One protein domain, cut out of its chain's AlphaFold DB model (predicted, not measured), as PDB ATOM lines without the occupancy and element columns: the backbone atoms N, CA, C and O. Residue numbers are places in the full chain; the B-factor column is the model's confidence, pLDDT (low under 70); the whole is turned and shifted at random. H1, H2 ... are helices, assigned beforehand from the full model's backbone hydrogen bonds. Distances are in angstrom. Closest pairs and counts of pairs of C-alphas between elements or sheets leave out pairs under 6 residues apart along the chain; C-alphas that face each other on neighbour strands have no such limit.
ATOM      1  N   PRO A 150     175.552 225.325 152.683       94.12
ATOM      2  CA  PRO A 150     175.834 225.973 153.969       94.12
ATOM      3  C   PRO A 150     177.053 225.403 154.713       94.12
ATOM      4  O   PRO A 150     177.723 226.111 155.462       94.12
ATOM      5  N   GLN A 151     177.349 224.110 154.545       92.44
ATOM      6  CA  GLN A 151     178.531 223.476 155.138       92.44
ATOM      7  C   GLN A 151     179.799 223.831 154.359       92.44
ATOM      8  O   GLN A 151     180.840 224.062 154.971       92.44
ATOM      9  N   GLN A 152     179.710 223.890 153.029       93.94
ATOM     10  CA  GLN A 152     180.818 224.306 152.172       93.94
ATOM     11  C   GLN A 152     181.239 225.746 152.504       93.94
ATOM     12  O   GLN A 152     182.417 225.996 152.751       93.94
ATOM     13  N   GLU A 153     180.278 226.666 152.639       93.25
ATOM     14  CA  GLU A 153     180.526 228.052 153.059       93.25
ATOM     15  C   GLU A 153     181.254 228.124 154.408       93.25
ATOM     16  O   GLU A 153     182.249 228.838 154.554       93.25
ATOM     17  N   GLN A 154     180.806 227.346 155.400       92.44
ATOM     18  CA  GLN A 154     181.459 227.286 156.711       92.44
ATOM     19  C   GLN A 154     182.905 226.796 156.618       92.44
ATOM     20  O   GLN A 154     183.771 227.306 157.331       92.44
ATOM     21  N   ILE A 155     183.182 225.829 155.744       92.38
ATOM     22  CA  ILE A 155     184.536 225.316 155.517       92.38
ATOM     23  C   ILE A 155     185.422 226.399 154.896       92.38
ATOM     24  O   ILE A 155     186.511 226.638 155.417       92.38
ATOM     25  N   VAL A 156     184.941 227.122 153.877       93.94
ATOM     26  CA  VAL A 156     185.679 228.249 153.278       93.94
ATOM     27  C   VAL A 156     186.007 229.301 154.339       93.94
ATOM     28  O   VAL A 156     187.157 229.717 154.474       93.94
ATOM     29  N   VAL A 157     185.025 229.688 155.160       91.69
ATOM     30  CA  VAL A 157     185.231 230.648 156.257       91.69
ATOM     31  C   VAL A 157     186.291 230.149 157.242       91.69
ATOM     32  O   VAL A 157     187.156 230.918 157.674       91.69
ATOM     33  N   LEU A 158     186.250 228.871 157.619       90.44
ATOM     34  CA  LEU A 158     187.230 228.278 158.528       90.44
ATOM     35  C   LEU A 158     188.647 228.290 157.936       90.44
ATOM     36  O   LEU A 158     189.589 228.642 158.652       90.44
ATOM     37  N   GLU A 159     188.812 227.951 156.658       90.44
ATOM     38  CA  GLU A 159     190.122 227.941 155.998       90.44
ATOM     39  C   GLU A 159     190.684 229.352 155.783       90.44
ATOM     40  O   GLU A 159     191.852 229.600 156.096       90.44
ATOM     41  N   LEU A 160     189.851 230.319 155.387       89.69
ATOM     42  CA  LEU A 160     190.255 231.727 155.292       89.69
ATOM     43  C   LEU A 160     190.720 232.272 156.650       89.69
ATOM     44  O   LEU A 160     191.751 232.944 156.740       89.69
ATOM     45  N   ASN A 161     190.028 231.915 157.734       86.44
ATOM     46  CA  ASN A 161     190.436 232.286 159.088       86.44
ATOM     47  C   ASN A 161     191.763 231.632 159.507       86.44
ATOM     48  O   ASN A 161     192.593 232.274 160.158       86.44
ATOM     49  N   LYS A 162     191.998 230.363 159.145       87.81
ATOM     50  CA  LYS A 162     193.287 229.691 159.390       87.81
ATOM     51  C   LYS A 162     194.419 230.371 158.623       87.81
ATOM     52  O   LYS A 162     195.494 230.574 159.192       87.81
ATOM     53  N   LEU A 163     194.181 230.744 157.367       86.19
ATOM     54  CA  LEU A 163     195.150 231.457 156.539       86.19
ATOM     55  C   LEU A 163     195.507 232.818 157.148       86.19
ATOM     56  O   LEU A 163     196.689 233.109 157.334       86.19
ATOM     57  N   ALA A 164     194.502 233.600 157.548       83.25
ATOM     58  CA  ALA A 164     194.700 234.889 158.207       83.25
ATOM     59  C   ALA A 164     195.519 234.755 159.503       83.25
ATOM     60  O   ALA A 164     196.483 235.492 159.713       83.25
ATOM     61  N   LYS A 165     195.207 233.756 160.344       83.56
ATOM     62  CA  LYS A 165     195.975 233.467 161.569       83.56
ATOM     63  C   LYS A 165     197.434 233.115 161.272       83.56
ATOM     64  O   LYS A 165     198.326 233.612 161.955       83.56
ATOM     65  N   ARG A 166     197.700 232.286 160.255       84.06
ATOM     66  CA  ARG A 166     199.072 231.923 159.847       84.06
ATOM     67  C   ARG A 166     199.857 233.134 159.341       84.06
ATOM     68  O   ARG A 166     201.031 233.266 159.680       84.06
ATOM     69  N   ALA A 167     199.219 234.014 158.570       78.94
ATOM     70  CA  ALA A 167     199.830 235.259 158.109       78.94
ATOM     71  C   ALA A 167     200.184 236.184 159.290       78.94
ATOM     72  O   ALA A 167     201.298 236.699 159.355       78.94
ATOM     73  N   ALA A 168     199.285 236.317 160.272       76.25
ATOM     74  CA  ALA A 168     199.511 237.130 161.466       76.25
ATOM     75  C   ALA A 168     200.635 236.587 162.368       76.25
ATOM     76  O   ALA A 168     201.498 237.350 162.798       76.25
ATOM     77  N   MET A 169     200.679 235.270 162.620       77.31
ATOM     78  CA  MET A 169     201.760 234.657 163.413       77.31
ATOM     79  C   MET A 169     203.127 234.882 162.765       77.31
ATOM     80  O   MET A 169     204.084 235.252 163.444       77.31
ATOM     81  N   LYS A 170     203.203 234.731 161.438       67.94
ATOM     82  CA  LYS A 170     204.416 235.007 160.666       67.94
ATOM     83  C   LYS A 170     204.853 236.469 160.754       67.94
ATOM     84  O   LYS A 170     206.043 236.713 160.814       67.94
ATOM     85  N   ALA A 171     203.937 237.431 160.830       63.47
ATOM     86  CA  ALA A 171     204.295 238.842 160.989       63.47
ATOM     87  C   ALA A 171     204.896 239.183 162.374       63.47
ATOM     88  O   ALA A 171     205.640 240.151 162.496       63.47
ATOM     89  N   SER A 172     204.583 238.397 163.414       62.88
ATOM     90  CA  SER A 172     205.010 238.650 164.805       62.88
ATOM     91  C   SER A 172     206.402 238.109 165.172       62.88
ATOM     92  O   SER A 172     207.028 238.593 166.112       62.88
ATOM     93  N   GLN A 173     206.923 237.141 164.415       55.53
ATOM     94  CA  GLN A 173     208.313 236.684 164.490       55.53
ATOM     95  C   GLN A 173     209.043 237.339 163.307       55.53
ATOM     96  O   GLN A 173     208.578 237.159 162.196       55.53
ATOM     97  N   LYS A 174     210.096 238.149 163.524       46.66
ATOM     98  CA  LYS A 174     210.959 238.833 162.513       46.66
ATOM     99  C   LYS A 174     210.712 238.428 161.032       46.66
ATOM    100  O   LYS A 174     210.819 237.246 160.713       46.66
ATOM    101  N   PRO A 175     210.483 239.390 160.117       37.31
ATOM    102  CA  PRO A 175     209.619 239.224 158.950       37.31
ATOM    103  C   PRO A 175     210.052 238.055 158.049       37.31
ATOM    104  O   PRO A 175     211.068 238.165 157.360       37.31
ATOM    105  N   PRO A 176     209.284 236.956 157.979       37.78
ATOM    106  CA  PRO A 176     209.422 235.999 156.906       37.78
ATOM    107  C   PRO A 176     208.696 236.599 155.701       37.78
ATOM    108  O   PRO A 176     207.474 236.749 155.683       37.78
ATOM    109  N   THR A 177     209.465 236.995 154.698       39.41
ATOM    110  CA  THR A 177     208.962 237.504 153.428       39.41
ATOM    111  C   THR A 177     207.930 236.553 152.814       39.41
ATOM    112  O   THR A 177     208.248 235.468 152.345       39.41
ATOM    113  N   PHE A 178     206.685 237.023 152.774       47.25
ATOM    114  CA  PHE A 178     205.894 237.119 151.543       47.25
ATOM    115  C   PHE A 178     205.408 238.583 151.412       47.25
ATOM    116  O   PHE A 178     204.224 238.868 151.273       47.25
ATOM    117  N   GLY A 179     206.332 239.545 151.551       52.50
ATOM    118  CA  GLY A 179     206.037 240.989 151.526       52.50
ATOM    119  C   GLY A 179     205.190 241.523 152.702       52.50
ATOM    120  O   GLY A 179     205.071 240.873 153.737       52.50
ATOM    121  N   ASN A 180     204.609 242.724 152.521       53.16
ATOM    122  CA  ASN A 180     203.770 243.483 153.478       53.16
ATOM    123  C   ASN A 180     202.254 243.328 153.203       53.16
ATOM    124  O   ASN A 180     201.503 244.304 153.236       53.16
ATOM    125  N   VAL A 181     201.781 242.130 152.849       55.56
ATOM    126  CA  VAL A 181     200.391 241.961 152.389       55.56
ATOM    127  C   VAL A 181     199.447 241.728 153.570       55.56
ATOM    128  O   VAL A 181     199.420 240.649 154.162       55.56
ATOM    129  N   GLN A 182     198.626 242.729 153.889       57.38
ATOM    130  CA  GLN A 182     197.424 242.524 154.696       57.38
ATOM    131  C   GLN A 182     196.321 241.953 153.800       57.38
ATOM    132  O   GLN A 182     195.796 242.640 152.926       57.38
ATOM    133  N   LEU A 183     195.961 240.688 154.020       62.41
ATOM    134  CA  LEU A 183     194.788 240.093 153.385       62.41
ATOM    135  C   LEU A 183     193.532 240.642 154.062       62.41
ATOM    136  O   LEU A 183     193.194 240.254 155.180       62.41
ATOM    137  N   LYS A 184     192.845 241.553 153.375       68.94
ATOM    138  CA  LYS A 184     191.530 242.046 153.775       68.94
ATOM    139  C   LYS A 184     190.490 241.508 152.805       68.94
ATOM    140  O   LYS A 184     190.505 241.842 151.624       68.94
ATOM    141  N   ILE A 185     189.581 240.688 153.315       72.19
ATOM    142  CA  ILE A 185     188.422 240.233 152.551       72.19
ATOM    143  C   ILE A 185     187.417 241.389 152.552       72.19
ATOM    144  O   ILE A 185     186.838 241.704 153.590       72.19
ATOM    145  N   LEU A 186     187.287 242.073 151.413       78.56
ATOM    146  CA  LEU A 186     186.431 243.258 151.279       78.56
ATOM    147  C   LEU A 186     184.945 242.888 151.248       78.56
ATOM    148  O   LEU A 186     184.151 243.514 151.941       78.56
ATOM    149  N   ASP A 187     184.600 241.840 150.501       89.25
ATOM    150  CA  ASP A 187     183.263 241.252 150.469       89.25
ATOM    151  C   ASP A 187     183.364 239.743 150.738       89.25
ATOM    152  O   ASP A 187     183.635 238.957 149.825       89.25
ATOM    153  N   PRO A 188     183.178 239.314 152.000       86.75
ATOM    154  CA  PRO A 188     183.260 237.906 152.360       86.75
ATOM    155  C   PRO A 188     182.280 237.032 151.594       86.75
ATOM    156  O   PRO A 188     182.632 235.912 151.244       86.75
ATOM    157  N   LYS A 189     181.079 237.534 151.296       90.88
ATOM    158  CA  LYS A 189     180.061 236.737 150.612       90.88
ATOM    159  C   LYS A 189     180.450 236.503 149.159       90.88
ATOM    160  O   LYS A 189     180.416 235.359 148.718       90.88
ATOM    161  N   ALA A 190     180.875 237.549 148.451       93.06
ATOM    162  CA  ALA A 190     181.312 237.419 147.062       93.06
ATOM    163  C   ALA A 190     182.554 236.527 146.927       93.06
ATOM    164  O   ALA A 190     182.620 235.695 146.028       93.06
ATOM    165  N   VAL A 191     183.518 236.646 147.849       92.44
ATOM    166  CA  VAL A 191     184.726 235.806 147.843       92.44
ATOM    167  C   VAL A 191     184.394 234.341 148.126       92.44
ATOM    168  O   VAL A 191     184.901 233.466 147.430       92.44
ATOM    169  N   ILE A 192     183.535 234.058 149.112       93.56
ATOM    170  CA  ILE A 192     183.104 232.684 149.406       93.56
ATOM    171  C   ILE A 192     182.367 232.095 148.203       93.56
ATOM    172  O   ILE A 192     182.700 230.991 147.785       93.56
ATOM    173  N   ALA A 193     181.423 232.842 147.623       94.50
ATOM    174  CA  ALA A 193     180.678 232.400 146.448       94.50
ATOM    175  C   ALA A 193     181.616 232.073 145.278       94.50
ATOM    176  O   ALA A 193     181.484 231.013 144.677       94.50
ATOM    177  N   TYR A 194     182.607 232.930 145.016       95.44
ATOM    178  CA  TYR A 194     183.605 232.696 143.973       95.44
ATOM    179  C   TYR A 194     184.448 231.440 144.229       95.44
ATOM    180  O   TYR A 194     184.653 230.643 143.320       95.44
ATOM    181  N   ILE A 195     184.932 231.238 145.461       95.12
ATOM    182  CA  ILE A 195     185.724 230.048 145.816       95.12
ATOM    183  C   ILE A 195     184.895 228.775 145.643       95.12
ATOM    184  O   ILE A 195     185.410 227.776 145.151       95.12
ATOM    185  N   LEU A 196     183.624 228.798 146.043       94.81
ATOM    186  CA  LEU A 196     182.749 227.637 145.900       94.81
ATOM    187  C   LEU A 196     182.431 227.344 144.433       94.81
ATOM    188  O   LEU A 196     182.548 226.194 144.027       94.81
ATOM    189  N   ASP A 197     182.098 228.365 143.645       95.38
ATOM    190  CA  ASP A 197     181.778 228.224 142.219       95.38
ATOM    191  C   ASP A 197     182.982 227.737 141.395       95.38
ATOM    192  O   ASP A 197     182.860 226.835 140.570       95.38
ATOM    193  N   ALA A 198     184.173 228.286 141.657       94.50
ATOM    194  CA  ALA A 198     185.378 227.962 140.897       94.50
ATOM    195  C   ALA A 198     186.163 226.756 141.441       94.50
ATOM    196  O   ALA A 198     186.947 226.155 140.704       94.50
ATOM    197  N   GLY A 199     186.027 226.445 142.732       91.88
ATOM    198  CA  GLY A 199     186.904 225.508 143.438       91.88
ATOM    199  C   GLY A 199     186.225 224.227 143.908       91.88
ATOM    200  O   GLY A 199     186.863 223.176 143.906       91.88
ATOM    201  N   TYR A 200     184.946 224.261 144.297       93.56
ATOM    202  CA  TYR A 200     184.308 223.070 144.853       93.56
ATOM    203  C   TYR A 200     183.922 222.064 143.764       93.56
ATOM    204  O   TYR A 200     183.237 222.376 142.794       93.56
ATOM    205  N   THR A 201     184.290 220.805 143.981       93.69
ATOM    206  CA  THR A 201     183.846 219.658 143.183       93.69
ATOM    207  C   THR A 201     183.287 218.580 144.104       93.69
ATOM    208  O   THR A 201     183.844 218.308 145.171       93.69
ATOM    209  N   GLU A 202     182.200 217.918 143.701       88.69
ATOM    210  CA  GLU A 202     181.609 216.842 144.509       88.69
ATOM    211  C   GLU A 202     182.571 215.661 144.705       88.69
ATOM    212  O   GLU A 202     182.631 215.084 145.791       88.69
ATOM    213  N   GLU A 203     183.376 215.338 143.688       88.62
ATOM    214  CA  GLU A 203     184.367 214.257 143.744       88.62
ATOM    215  C   GLU A 203     185.514 214.555 144.721       88.62
ATOM    216  O   GLU A 203     185.999 213.661 145.426       88.62
ATOM    217  N   GLY A 204     185.955 215.818 144.773       86.81
ATOM    218  CA  GLY A 204     187.028 216.281 145.650       86.81
ATOM    219  C   GLY A 204     186.561 216.638 147.062       86.81
ATOM    220  O   GLY A 204     187.379 216.666 147.990       86.81
ATOM    221  N   GLY A 205     185.268 216.913 147.247       91.06
ATOM    222  CA  GLY A 205     184.702 217.419 148.494       91.06
ATOM    223  C   GLY A 205     185.449 218.662 148.986       91.06
ATOM    224  O   GLY A 205     185.962 219.458 148.200       91.06
ATOM    225  N   ALA A 206     185.615 218.801 150.303       91.19
ATOM    226  CA  ALA A 206     186.331 219.938 150.888       91.19
ATOM    227  C   ALA A 206     187.820 220.033 150.514       91.19
ATOM    228  O   ALA A 206     188.441 221.027 150.851       91.19
ATOM    229  N   ARG A 207     188.421 219.016 149.874       89.69
ATOM    230  CA  ARG A 207     189.825 219.099 149.421       89.69
ATOM    231  C   ARG A 207     189.998 219.933 148.156       89.69
ATOM    232  O   ARG A 207     191.133 220.228 147.805       89.69
ATOM    233  N   SER A 208     188.907 220.176 147.435       91.31
ATOM    234  CA  SER A 208     188.918 220.971 146.205       91.31
ATOM    235  C   SER A 208     188.838 222.479 146.473       91.31
ATOM    236  O   SER A 208     189.303 223.265 145.654       91.31
TER     237      SER A 208
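This is residues 150 to 208 of the 209 residues of an uncharacterized protein of Eremomyces bilateralis CBS 781.70 (UniProt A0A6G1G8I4). One long helix, H1, makes the longest axis; a long link without a named element folds back from its last residues, and a shorter helix, H2, crosses H1 near its first residues. The printed part has 59 residues with two named helices, H1 then H2, and no named strand; the class is all helix. It is loose, with a radius of gyration of the C-alphas of 13.6 A, and elongated, spanning 41 by 23 by 16 A.

H1, residues 150 to 172, runs 33.6 A from C-alpha 150 at (175.834, 225.973, 153.969). H2, residues 188 to 199, runs 15.7 A to C-alpha 199 at (186.904, 225.508, 143.438).

H1 touches H2 with residues 152 to 157 alone, and H2 touches H1 with residues 192 to 196 alone. Their closest C-alphas, of Val 156 and Ile 192, are 6.4 A apart. Their lines are only just about perpendicular, at 73 degrees. In H1 and H2 every O i to N i+4 pair is within hydrogen-bond range.

The C-alphas farthest apart, of Lys 174 and Glu 202, are 40.9 A apart. The printed part has no cut. The link from H1 to H2, residues 173 to 187, is long. Residues 170 to 184 have pLDDT under 70.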